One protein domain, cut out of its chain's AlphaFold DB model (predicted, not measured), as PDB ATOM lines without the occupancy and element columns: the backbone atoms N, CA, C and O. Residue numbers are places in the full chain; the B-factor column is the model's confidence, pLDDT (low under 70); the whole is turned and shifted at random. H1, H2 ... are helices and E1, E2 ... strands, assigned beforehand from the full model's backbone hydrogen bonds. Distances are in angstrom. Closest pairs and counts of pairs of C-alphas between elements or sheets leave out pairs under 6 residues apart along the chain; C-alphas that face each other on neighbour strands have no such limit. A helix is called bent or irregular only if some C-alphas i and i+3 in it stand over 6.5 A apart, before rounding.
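Overview. This is residues 457 to 547 of the 715 residues of an uncharacterized protein of Armatimonadetes bacterium (UniProt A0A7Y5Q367). A small three-strand sheet, E1, E3 and E2, sits beside two helices, H1 and H2, and the loop of residues 490 to 514 reaches away to the far end. The 91 printed residues run H1, E1, H2, E2, E3; the sheet, order E1 E3 E2, is mixed. The class is mixed, helices and strands, with under half of the residues in named elements. It is compact, radius of gyration of the C-alphas 13.3 A, yet elongated, 48 by 27 by 19 A.

Along the chain. H1, residues 469 to 478, begins at C-alpha (13.445, -23.484, 27.431) and spans 14.2 A. E1 is residues 487 to 489. H2, residues 515 to 530, spans 20.0 A; it is irregular, C-alphas 526 and 529 being 9.4 A apart, with a kink of 73 degrees near residue 524. E2 is residues 531 to 535; E3, residues 542 to 546, ends at C-alpha (2.770, -17.716, 22.066).

Arrangement. E1 and E3 are parallel, N 488 to O 542 2.8 A; E2 and E3 form an antiparallel hairpin, N 543 to O 534 2.8 A. H1 and H2 only graze the sheet. H2 touches H1 with residues 515 to 519 alone, closest C-alphas Val 476 and Ile 515, 6.7 A, at a shallow tilt of 27 degrees, opposite ways. Every O i to N i+4 pair is within hydrogen-bond range in H1, 8 of 12 in H2.

Size, cuts and confidence. The farthest C-alphas, Gly 502 and Ser 538, are 48.2 A apart. The printed part has no cut; the link E1 to H2 is long. Low-confidence residues include 499 to 506.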
ATOM      1  N   LEU A 457      25.770  -8.378  28.845       67.00
ATOM      2  CA  LEU A 457      26.660  -9.471  28.487       67.00
ATOM      3  C   LEU A 457      26.357 -10.667  29.383       67.00
ATOM      4  O   LEU A 457      26.210 -10.520  30.593       67.00
ATOM      5  N   TRP A 458      26.306 -11.845  28.780       71.12
ATOM      6  CA  TRP A 458      26.143 -13.108  29.478       71.12
ATOM      7  C   TRP A 458      27.303 -13.327  30.465       71.12
ATOM      8  O   TRP A 458      28.462 -13.309  30.033       71.12
ATOM      9  N   PRO A 459      27.040 -13.538  31.768       53.53
ATOM     10  CA  PRO A 459      28.091 -13.748  32.766       53.53
ATOM     11  C   PRO A 459      28.727 -15.148  32.690       53.53
ATOM     12  O   PRO A 459      29.769 -15.376  33.303       53.53
ATOM     13  N   GLY A 460      28.128 -16.068  31.925       63.75
ATOM     14  CA  GLY A 460      28.347 -17.509  32.048       63.75
ATOM     15  C   GLY A 460      27.286 -18.147  32.945       63.75
ATOM     16  O   GLY A 460      26.797 -17.512  33.876       63.75
ATOM     17  N   GLY A 461      26.944 -19.402  32.662       67.06
ATOM     18  CA  GLY A 461      25.918 -20.169  33.369       67.06
ATOM     19  C   GLY A 461      26.088 -21.665  33.110       67.06
ATOM     20  O   GLY A 461      27.085 -22.078  32.515       67.06
ATOM     21  N   GLU A 462      25.134 -22.486  33.547       75.38
ATOM     22  CA  GLU A 462      25.129 -23.906  33.173       75.38
ATOM     23  C   GLU A 462      24.672 -24.073  31.709       75.38
ATOM     24  O   GLU A 462      23.716 -23.399  31.309       75.38
ATOM     25  N   PRO A 463      25.280 -24.984  30.920       82.12
ATOM     26  CA  PRO A 463      24.868 -25.246  29.541       82.12
ATOM     27  C   PRO A 463      23.369 -25.521  29.416       82.12
ATOM     28  O   PRO A 463      22.764 -26.126  30.301       82.12
ATOM     29  N   PHE A 464      22.758 -25.075  28.319       86.25
ATOM     30  CA  PHE A 464      21.309 -25.174  28.128       86.25
ATOM     31  C   PHE A 464      20.862 -26.564  27.658       86.25
ATOM     32  O   PHE A 464      19.670 -26.867  27.721       86.25
ATOM     33  N   ASP A 465      21.789 -27.420  27.222       82.38
ATOM     34  CA  ASP A 465      21.512 -28.804  26.843       82.38
ATOM     35  C   ASP A 465      20.719 -29.540  27.935       82.38
ATOM     36  O   ASP A 465      20.998 -29.435  29.130       82.38
ATOM     37  N   GLY A 466      19.686 -30.274  27.531       81.06
ATOM     38  CA  GLY A 466      18.829 -31.017  28.450       81.06
ATOM     39  C   GLY A 466      17.975 -30.163  29.400       81.06
ATOM     40  O   GLY A 466      17.239 -30.742  30.199       81.06
ATOM     41  N   ARG A 467      18.005 -28.820  29.361       88.44
ATOM     42  CA  ARG A 467      17.224 -27.928  30.255       88.44
ATOM     43  C   ARG A 467      15.912 -27.449  29.616       88.44
ATOM     44  O   ARG A 467      15.721 -27.559  28.407       88.44
ATOM     45  N   LEU A 468      14.959 -26.971  30.424       88.56
ATOM     46  CA  LEU A 468      13.706 -26.397  29.909       88.56
ATOM     47  C   LEU A 468      13.957 -25.013  29.305       88.56
ATOM     48  O   LEU A 468      14.628 -24.177  29.907       88.56
ATOM     49  N   LEU A 469      13.346 -24.754  28.149       85.38
ATOM     50  CA  LEU A 469      13.445 -23.484  27.431       85.38
ATOM     51  C   LEU A 469      13.026 -22.290  28.301       85.38
ATOM     52  O   LEU A 469      13.690 -21.261  28.269       85.38
ATOM     53  N   THR A 470      11.959 -22.428  29.093       87.81
ATOM     54  CA  THR A 470      11.494 -21.384  30.022       87.81
ATOM     55  C   THR A 470      12.544 -21.006  31.056       87.81
ATOM     56  O   THR A 470      12.713 -19.826  31.343       87.81
ATOM     57  N   ASP A 471      13.259 -21.995  31.582       90.00
ATOM     58  CA  ASP A 471      14.190 -21.827  32.695       90.00
ATOM     59  C   ASP A 471      15.474 -21.152  32.190       90.00
ATOM     60  O   ASP A 471      15.968 -20.209  32.802       90.00
ATOM     61  N   CYS A 472      15.963 -21.566  31.017       89.88
ATOM     62  CA  CYS A 472      17.079 -20.903  30.342       89.88
ATOM     63  C   CYS A 472      16.722 -19.473  29.907       89.88
ATOM     64  O   CYS A 472      17.552 -18.577  30.007       89.88
ATOM     65  N   LEU A 473      15.494 -19.227  29.440       89.12
ATOM     66  CA  LEU A 473      15.059 -17.876  29.078       89.12
ATOM     67  C   LEU A 473      14.923 -16.962  30.300       89.12
ATOM     68  O   LEU A 473      15.276 -15.792  30.195       89.12
ATOM     69  N   ALA A 474      14.456 -17.473  31.443       89.38
ATOM     70  CA  ALA A 474      14.463 -16.728  32.702       89.38
ATOM     71  C   ALA A 474      15.900 -16.334  33.093       89.38
ATOM     72  O   ALA A 474      16.174 -15.151  33.262       89.38
ATOM     73  N   GLU A 475      16.840 -17.287  33.085       88.31
ATOM     74  CA  GLU A 475      18.262 -17.039  33.376       88.31
ATOM     75  C   GLU A 475      18.888 -15.992  32.429       88.31
ATOM     76  O   GLU A 475      19.619 -15.104  32.863       88.31
ATOM     77  N   VAL A 476      18.554 -16.030  31.132       86.94
ATOM     78  CA  VAL A 476      19.000 -15.039  30.129       86.94
ATOM     79  C   VAL A 476      18.435 -13.634  30.397       86.94
ATOM     80  O   VAL A 476      19.117 -12.638  30.143       86.94
ATOM     81  N   LEU A 477      17.216 -13.527  30.931       83.81
ATOM     82  CA  LEU A 477      16.593 -12.246  31.285       83.81
ATOM     83  C   LEU A 477      17.109 -11.703  32.626       83.81
ATOM     84  O   LEU A 477      17.357 -10.500  32.740       83.81
ATOM     85  N   GLU A 478      17.351 -12.576  33.603       80.19
ATOM     86  CA  GLU A 478      18.026 -12.244  34.863       80.19
ATOM     87  C   GLU A 478      19.457 -11.747  34.613       80.19
ATOM     88  O   GLU A 478      19.861 -10.714  35.150       80.19
ATOM     89  N   ALA A 479      20.195 -12.390  33.699       70.56
ATOM     90  CA  ALA A 479      21.508 -11.935  33.237       70.56
ATOM     91  C   ALA A 479      21.475 -10.555  32.545       70.56
ATOM     92  O   ALA A 479      22.485  -9.851  32.516       70.56
ATOM     93  N   ALA A 480      20.318 -10.126  32.028       67.50
ATOM     94  CA  ALA A 480      20.098  -8.765  31.532       67.50
ATOM     95  C   ALA A 480      19.681  -7.752  32.618       67.50
ATOM     96  O   ALA A 480      19.378  -6.598  32.295       67.50
ATOM     97  N   GLY A 481      19.658  -8.159  33.890       67.25
ATOM     98  CA  GLY A 481      19.253  -7.328  35.022       67.25
ATOM     99  C   GLY A 481      17.740  -7.136  35.148       67.25
ATOM    100  O   GLY A 481      17.312  -6.127  35.709       67.25
ATOM    101  N   LEU A 482      16.924  -8.048  34.604       74.94
ATOM    102  CA  LEU A 482      15.475  -8.062  34.823       74.94
ATOM    103  C   LEU A 482      15.123  -8.956  36.017       74.94
ATOM    104  O   LEU A 482      15.677 -10.038  36.168       74.94
ATOM    105  N   THR A 483      14.164  -8.533  36.841       76.88
ATOM    106  CA  THR A 483      13.571  -9.389  37.883       76.88
ATOM    107  C   THR A 483      12.323 -10.103  37.358       76.88
ATOM    108  O   THR A 483      11.737  -9.668  36.367       76.88
ATOM    109  N   ASP A 484      11.816 -11.113  38.071       77.25
ATOM    110  CA  ASP A 484      10.525 -11.774  37.785       77.25
ATOM    111  C   ASP A 484       9.346 -10.791  37.626       77.25
ATOM    112  O   ASP A 484       8.354 -11.053  36.937       77.25
ATOM    113  N   SER A 485       9.432  -9.621  38.268       77.56
ATOM    114  CA  SER A 485       8.419  -8.575  38.123       77.56
ATOM    115  C   SER A 485       8.490  -7.867  36.761       77.56
ATOM    116  O   SER A 485       7.447  -7.469  36.230       77.56
ATOM    117  N   ASP A 486       9.679  -7.814  36.153       76.50
ATOM    118  CA  ASP A 486      10.012  -7.127  34.902       76.50
ATOM    119  C   ASP A 486       9.855  -7.994  33.641       76.50
ATOM    120  O   ASP A 486       9.910  -7.444  32.537       76.50
ATOM    121  N   TYR A 487       9.610  -9.308  33.755       86.12
ATOM    122  CA  TYR A 487       9.358 -10.176  32.595       86.12
ATOM    123  C   TYR A 487       8.172 -11.154  32.744       86.12
ATOM    124  O   TYR A 487       7.719 -11.477  33.842       86.12
ATOM    125  N   GLU A 488       7.584 -11.566  31.619       89.00
ATOM    126  CA  GLU A 488       6.471 -12.522  31.533       89.00
ATOM    127  C   GLU A 488       6.767 -13.546  30.430       89.00
ATOM    128  O   GLU A 488       6.853 -13.184  29.256       89.00
ATOM    129  N   LEU A 489       6.940 -14.814  30.811       88.19
ATOM    130  CA  LEU A 489       7.205 -15.924  29.894       88.19
ATOM    131  C   LEU A 489       5.966 -16.811  29.759       88.19
ATOM    132  O   LEU A 489       5.391 -17.246  30.759       88.19
ATOM    133  N   ALA A 490       5.587 -17.145  28.526       82.44
ATOM    134  CA  ALA A 490       4.650 -18.228  28.273       82.44
ATOM    135  C   ALA A 490       5.244 -19.571  28.735       82.44
ATOM    136  O   ALA A 490       6.372 -19.921  28.386       82.44
ATOM    137  N   SER A 491       4.468 -20.347  29.494       77.19
ATOM    138  CA  SER A 491       4.860 -21.689  29.932       77.19
ATOM    139  C   SER A 491       5.027 -22.621  28.729       77.19
ATOM    140  O   SER A 491       4.063 -22.839  27.986       77.19
ATOM    141  N   TRP A 492       6.215 -23.200  28.557       75.75
ATOM    142  CA  TRP A 492       6.536 -24.046  27.411       75.75
ATOM    143  C   TRP A 492       7.305 -25.298  27.850       75.75
ATOM    144  O   TRP A 492       8.432 -25.217  28.323       75.75
ATOM    145  N   GLU A 493       6.721 -26.480  27.645       79.12
ATOM    146  CA  GLU A 493       7.261 -27.777  28.107       79.12
ATOM    147  C   GLU A 493       8.433 -28.315  27.251       79.12
ATOM    148  O   GLU A 493       8.742 -29.507  27.269       79.12
ATOM    149  N   TYR A 494       9.077 -27.460  26.453       80.31
ATOM    150  CA  TYR A 494      10.159 -27.864  25.556       80.31
ATOM    151  C   TYR A 494      11.462 -27.906  26.336       80.31
ATOM    152  O   TYR A 494      11.895 -26.907  26.910       80.31
ATOM    153  N   ARG A 495      12.085 -29.079  26.322       84.06
ATOM    154  CA  ARG A 495      13.424 -29.316  26.842       84.06
ATOM    155  C   ARG A 495      14.389 -29.347  25.661       84.06
ATOM    156  O   ARG A 495      14.095 -30.003  24.659       84.06
ATOM    157  N   PHE A 496      15.502 -28.626  25.768       81.00
ATOM    158  CA  PHE A 496      16.582 -28.711  24.791       81.00
ATOM    159  C   PHE A 496      17.109 -30.155  24.705       81.00
ATOM    160  O   PHE A 496      16.992 -30.899  25.683       81.00
ATOM    161  N   PRO A 497      17.674 -30.579  23.561       71.94
ATOM    162  CA  PRO A 497      18.329 -31.880  23.458       71.94
ATOM    163  C   PRO A 497      19.435 -32.031  24.509       71.94
ATOM    164  O   PRO A 497      20.129 -31.063  24.811       71.94
ATOM    165  N   ASP A 498      19.603 -33.236  25.052       72.44
ATOM    166  CA  ASP A 498      20.813 -33.604  25.792       72.44
ATOM    167  C   ASP A 498      22.004 -33.692  24.818       72.44
ATOM    168  O   ASP A 498      21.799 -34.084  23.656       72.44
ATOM    169  N   PRO A 499      23.244 -33.400  25.256       65.00
ATOM    170  CA  PRO A 499      24.400 -33.474  24.375       65.00
ATOM    171  C   PRO A 499      24.703 -34.941  24.003       65.00
ATOM    172  O   PRO A 499      24.292 -35.870  24.716       65.00
ATOM    173  N   PRO A 500      25.417 -35.204  22.892       58.47
ATOM    174  CA  PRO A 500      25.800 -36.565  22.529       58.47
ATOM    175  C   PRO A 500      26.641 -37.227  23.635       58.47
ATOM    176  O   PRO A 500      27.347 -36.570  24.399       58.47
ATOM    177  N   ALA A 501      26.551 -38.552  23.763       55.75
ATOM    178  CA  ALA A 501      27.111 -39.243  24.923       55.75
ATOM    179  C   ALA A 501      28.652 -39.260  24.885       55.75
ATOM    180  O   ALA A 501      29.249 -40.053  24.162       55.75
ATOM    181  N   GLY A 502      29.282 -38.416  25.706       56.03
ATOM    182  CA  GLY A 502      30.740 -38.250  25.763       56.03
ATOM    183  C   GLY A 502      31.279 -37.043  24.987       56.03
ATOM    184  O   GLY A 502      32.478 -36.785  25.062       56.03
ATOM    185  N   GLU A 503      30.412 -36.294  24.304       54.41
ATOM    186  CA  GLU A 503      30.734 -35.002  23.687       54.41
ATOM    187  C   GLU A 503      30.558 -33.848  24.698       54.41
ATOM    188  O   GLU A 503      29.863 -34.010  25.711       54.41
ATOM    189  N   PRO A 504      31.186 -32.676  24.475       58.09
ATOM    190  CA  PRO A 504      30.912 -31.479  25.263       58.09
ATOM    191  C   PRO A 504      29.484 -30.946  25.012       58.09
ATOM    192  O   PRO A 504      28.852 -31.317  24.019       58.09
ATOM    193  N   PRO A 505      28.973 -30.052  25.880       67.25
ATOM    194  CA  PRO A 505      27.680 -29.400  25.677       67.25
ATOM    195  C   PRO A 505      27.626 -28.643  24.342       67.25
ATOM    196  O   PRO A 505      28.588 -27.965  23.970       67.25
ATOM    197  N   ALA A 506      26.512 -28.756  23.619       64.00
ATOM    198  CA  ALA A 506      26.313 -28.120  22.318       64.00
ATOM    199  C   ALA A 506      25.664 -26.728  22.434       64.00
ATOM    200  O   ALA A 506      25.823 -25.902  21.531       64.00
ATOM    201  N   LEU A 507      24.964 -26.448  23.538       75.06
ATOM    202  CA  LEU A 507      24.272 -25.190  23.829       75.06
ATOM    203  C   LEU A 507      24.881 -24.493  25.052       75.06
ATOM    204  O   LEU A 507      24.192 -24.137  26.008       75.06
ATOM    205  N   ASP A 508      26.194 -24.270  24.991       75.31
ATOM    206  CA  ASP A 508      26.948 -23.471  25.957       75.31
ATOM    207  C   ASP A 508      27.323 -22.102  25.360       75.31
ATOM    208  O   ASP A 508      28.085 -21.993  24.390       75.31
ATOM    209  N   PHE A 509      26.766 -21.033  25.934       72.19
ATOM    210  CA  PHE A 509      27.036 -19.661  25.514       72.19
ATOM    211  C   PHE A 509      28.231 -19.094  26.281       72.19
ATOM    212  O   PHE A 509      28.222 -18.980  27.506       72.19
ATOM    213  N   ARG A 510      29.258 -18.659  25.542       62.88
ATOM    214  CA  ARG A 510      30.481 -18.107  26.141       62.88
ATOM    215  C   ARG A 510      30.181 -16.848  26.968       62.88
ATOM    216  O   ARG A 510      29.444 -15.984  26.475       62.88
ATOM    217  N   PRO A 511      30.801 -16.679  28.152       65.00
ATOM    218  CA  PRO A 511      30.782 -15.413  28.877       65.00
ATOM    219  C   PRO A 511      31.210 -14.249  27.974       65.00
ATOM    220  O   PRO A 511      32.123 -14.391  27.158       65.00
ATOM    221  N   GLY A 512      30.539 -13.104  28.094       52.25
ATOM    222  CA  GLY A 512      30.749 -11.948  27.216       52.25
ATOM    223  C   GLY A 512      29.939 -11.959  25.911       52.25
ATOM    224  O   GLY A 512      29.996 -10.983  25.166       52.25
ATOM    225  N   THR A 513      29.160 -13.007  25.619       64.50
ATOM    226  CA  THR A 513      28.175 -12.979  24.516       64.50
ATOM    227  C   THR A 513      27.046 -12.007  24.866       64.50
ATOM    228  O   THR A 513      26.561 -12.024  25.995       64.50
ATOM    229  N   SER A 514      26.612 -11.148  23.939       73.19
ATOM    230  CA  SER A 514      25.509 -10.217  24.212       73.19
ATOM    231  C   SER A 514      24.169 -10.950  24.321       73.19
ATOM    232  O   SER A 514      23.916 -11.912  23.592       73.19
ATOM    233  N   ILE A 515      23.305 -10.503  25.237       79.12
ATOM    234  CA  ILE A 515      22.033 -11.184  25.525       79.12
ATOM    235  C   ILE A 515      21.101 -11.196  24.305       79.12
ATOM    236  O   ILE A 515      20.422 -12.193  24.061       79.12
ATOM    237  N   ASP A 516      21.108 -10.135  23.492       83.94
ATOM    238  CA  ASP A 516      20.321 -10.086  22.254       83.94
ATOM    239  C   ASP A 516      20.678 -11.217  21.277       83.94
ATOM    240  O   ASP A 516      19.778 -11.879  20.769       83.94
ATOM    241  N   ARG A 517      21.969 -11.520  21.093       83.44
ATOM    242  CA  ARG A 517      22.431 -12.634  20.247       83.44
ATOM    243  C   ARG A 517      22.016 -14.001  20.776       83.44
ATOM    244  O   ARG A 517      21.737 -14.888  19.975       83.44
ATOM    245  N   ILE A 518      21.971 -14.185  22.097       84.12
ATOM    246  CA  ILE A 518      21.473 -15.432  22.699       84.12
ATOM    247  C   ILE A 518      19.980 -15.587  22.389       84.12
ATOM    248  O   ILE A 518      19.550 -16.645  21.934       84.12
ATOM    249  N   LEU A 519      19.189 -14.523  22.561       86.00
ATOM    250  CA  LEU A 519      17.759 -14.539  22.244       86.00
ATOM    251  C   LEU A 519      17.496 -14.778  20.744       86.00
ATOM    252  O   LEU A 519      16.639 -15.601  20.420       86.00
ATOM    253  N   GLU A 520      18.256 -14.132  19.849       83.94
ATOM    254  CA  GLU A 520      18.203 -14.343  18.391       83.94
ATOM    255  C   GLU A 520      18.572 -15.791  18.000       83.94
ATOM    256  O   GLU A 520      17.874 -16.412  17.193       83.94
ATOM    257  N   ASP A 521      19.625 -16.371  18.588       83.44
ATOM    258  CA  ASP A 521      20.039 -17.753  18.308       83.44
ATOM    259  C   ASP A 521      18.964 -18.757  18.753       83.44
ATOM    260  O   ASP A 521      18.529 -19.601  17.959       83.44
ATOM    261  N   LEU A 522      18.444 -18.597  19.977       83.06
ATOM    262  CA  LEU A 522      17.369 -19.434  20.516       83.06
ATOM    263  C   LEU A 522      16.071 -19.327  19.695       83.06
ATOM    264  O   LEU A 522      15.415 -20.344  19.437       83.06
ATOM    265  N   GLN A 523      15.723 -18.119  19.237       80.00
ATOM    266  CA  GLN A 523      14.598 -17.883  18.329       80.00
ATOM    267  C   GLN A 523      14.818 -18.588  16.992       80.00
ATOM    268  O   GLN A 523      13.925 -19.287  16.513       80.00
ATOM    269  N   SER A 524      16.002 -18.445  16.393       74.50
ATOM    270  CA  SER A 524      16.289 -18.988  15.065       74.50
ATOM    271  C   SER A 524      16.253 -20.521  15.014       74.50
ATOM    272  O   SER A 524      15.726 -21.076  14.048       74.50
ATOM    273  N   LYS A 525      16.755 -21.195  16.059       71.88
ATOM    274  CA  LYS A 525      16.934 -22.656  16.102       71.88
ATOM    275  C   LYS A 525      15.765 -23.424  16.721       71.88
ATOM    276  O   LYS A 525      15.430 -24.500  16.229       71.88
ATOM    277  N   PHE A 526      15.150 -22.909  17.793       73.88
ATOM    278  CA  PHE A 526      14.289 -23.730  18.660       73.88
ATOM    279  C   PHE A 526      12.810 -23.349  18.629       73.88
ATOM    280  O   PHE A 526      11.965 -24.200  18.349       73.88
ATOM    281  N   TYR A 527      12.453 -22.095  18.914       72.56
ATOM    282  CA  TYR A 527      11.036 -21.704  18.966       72.56
ATOM    283  C   TYR A 527      10.511 -21.051  17.679       72.56
ATOM    284  O   TYR A 527       9.302 -21.073  17.429       72.56
ATOM    285  N   GLY A 528      11.399 -20.553  16.815       69.00
ATOM    286  CA  GLY A 528      11.049 -20.014  15.504       69.00
ATOM    287  C   GLY A 528      10.022 -18.889  15.599       69.00
ATOM    288  O   GLY A 528      10.100 -18.016  16.457       69.00
ATOM    289  N   THR A 529       9.010 -18.948  14.737       65.12
ATOM    290  CA  THR A 529       7.869 -18.020  14.741       65.12
ATOM    291  C   THR A 529       6.786 -18.382  15.764       65.12
ATOM    292  O   THR A 529       5.760 -17.707  15.814       65.12
ATOM    293  N   SER A 530       6.970 -19.433  16.575       64.31
ATOM    294  CA  SER A 530       5.936 -19.924  17.505       64.31
ATOM    295  C   SER A 530       5.859 -19.128  18.820       64.31
ATOM    296  O   SER A 530       4.841 -19.193  19.514       64.31
ATOM    297  N   LEU A 531       6.906 -18.361  19.134       71.31
ATOM    298  CA  LEU A 531       6.923 -17.343  20.183       71.31
ATOM    299  C   LEU A 531       7.242 -15.973  19.576       71.31
ATOM    300  O   LEU A 531       8.021 -15.867  18.628       71.31
ATOM    301  N   PHE A 532       6.674 -14.932  20.172       73.25
ATOM    302  CA  PHE A 532       6.943 -13.532  19.869       73.25
ATOM    303  C   PHE A 532       7.358 -12.819  21.157       73.25
ATOM    304  O   PHE A 532       6.666 -12.935  22.174       73.25
ATOM    305  N   HIS A 533       8.474 -12.092  21.121       79.00
ATOM    306  CA  HIS A 533       8.936 -11.273  22.238       79.00
ATOM    307  C   HIS A 533       8.729  -9.782  21.982       79.00
ATOM    308  O   HIS A 533       8.763  -9.344  20.839       79.00
ATOM    309  N   TYR A 534       8.518  -9.001  23.043       78.06
ATOM    310  CA  TYR A 534       8.451  -7.542  22.980       78.06
ATOM    311  C   TYR A 534       8.588  -6.890  24.361       78.06
ATOM    312  O   TYR A 534       8.434  -7.539  25.395       78.06
ATOM    313  N   PHE A 535       8.805  -5.574  24.387       76.75
ATOM    314  CA  PHE A 535       8.612  -4.759  25.587       76.75
ATOM    315  C   PHE A 535       7.235  -4.089  25.569       76.75
ATOM    316  O   PHE A 535       6.884  -3.353  24.646       76.75
ATOM    317  N   ARG A 536       6.441  -4.318  26.613       74.88
ATOM    318  CA  ARG A 536       5.118  -3.718  26.792       74.88
ATOM    319  C   ARG A 536       5.270  -2.254  27.209       74.88
ATOM    320  O   ARG A 536       5.840  -1.956  28.253       74.88
ATOM    321  N   LEU A 537       4.755  -1.309  26.421       75.31
ATOM    322  CA  LEU A 537       5.035   0.118  26.656       75.31
ATOM    323  C   LEU A 537       4.428   0.696  27.951       75.31
ATOM    324  O   LEU A 537       4.992   1.638  28.523       75.31
ATOM    325  N   SER A 538       3.304   0.146  28.422       69.00
ATOM    326  CA  SER A 538       2.555   0.640  29.589       69.00
ATOM    327  C   SER A 538       3.383   0.633  30.874       69.00
ATOM    328  O   SER A 538       3.480   1.650  31.559       69.00
ATOM    329  N   ASP A 539       4.028  -0.489  31.169       71.00
ATOM    330  CA  ASP A 539       4.839  -0.738  32.367       71.00
ATOM    331  C   ASP A 539       6.343  -0.788  32.038       71.00
ATOM    332  O   ASP A 539       7.160  -0.323  32.834       71.00
ATOM    333  N   GLY A 540       6.704  -1.211  30.825       72.75
ATOM    334  CA  GLY A 540       8.073  -1.503  30.401       72.75
ATOM    335  C   GLY A 540       8.446  -2.977  30.556       72.75
ATOM    336  O   GLY A 540       9.628  -3.296  30.466       72.75
ATOM    337  N   LYS A 541       7.462  -3.852  30.805       78.88
ATOM    338  CA  LYS A 541       7.666  -5.272  31.083       78.88
ATOM    339  C   LYS A 541       8.071  -6.027  29.813       78.88
ATOM    340  O   LYS A 541       7.443  -5.847  28.768       78.88
ATOM    341  N   PHE A 542       9.092  -6.876  29.890       83.75
ATOM    342  CA  PHE A 542       9.413  -7.811  28.812       83.75
ATOM    343  C   PHE A 542       8.353  -8.918  28.747       83.75
ATOM    344  O   PHE A 542       7.919  -9.430  29.777       83.75
ATOM    345  N   VAL A 543       7.912  -9.290  27.552       83.19
ATOM    346  CA  VAL A 543       6.895 -10.326  27.353       83.19
ATOM    347  C   VAL A 543       7.349 -11.250  26.238       83.19
ATOM    348  O   VAL A 543       7.627 -10.781  25.138       83.19
ATOM    349  N   LEU A 544       7.357 -12.554  26.502       83.31
ATOM    350  CA  LEU A 544       7.516 -13.610  25.509       83.31
ATOM    351  C   LEU A 544       6.236 -14.451  25.500       83.31
ATOM    352  O   LEU A 544       5.956 -15.178  26.452       83.31
ATOM    353  N   ALA A 545       5.450 -14.338  24.432       77.44
ATOM    354  CA  ALA A 545       4.126 -14.943  24.332       77.44
ATOM    355  C   ALA A 545       4.003 -15.865  23.113       77.44
ATOM    356  O   ALA A 545       4.654 -15.657  22.089       77.44
ATOM    357  N   ASN A 546       3.117 -16.860  23.201       72.50
ATOM    358  CA  ASN A 546       2.770 -17.716  22.066       72.50
ATOM    359  C   ASN A 546       2.198 -16.872  20.925       72.50
ATOM    360  O   ASN A 546       1.244 -16.112  21.130       72.50
ATOM    361  N   THR A 547       2.726 -17.065  19.716       64.31
ATOM    362  CA  THR A 547       2.257 -16.392  18.500       64.31
ATOM    363  C   THR A 547       0.892 -16.944  18.093       64.31
ATOM    364  O   THR A 547       0.748 -17.791  17.213       64.31
TER     365      THR A 547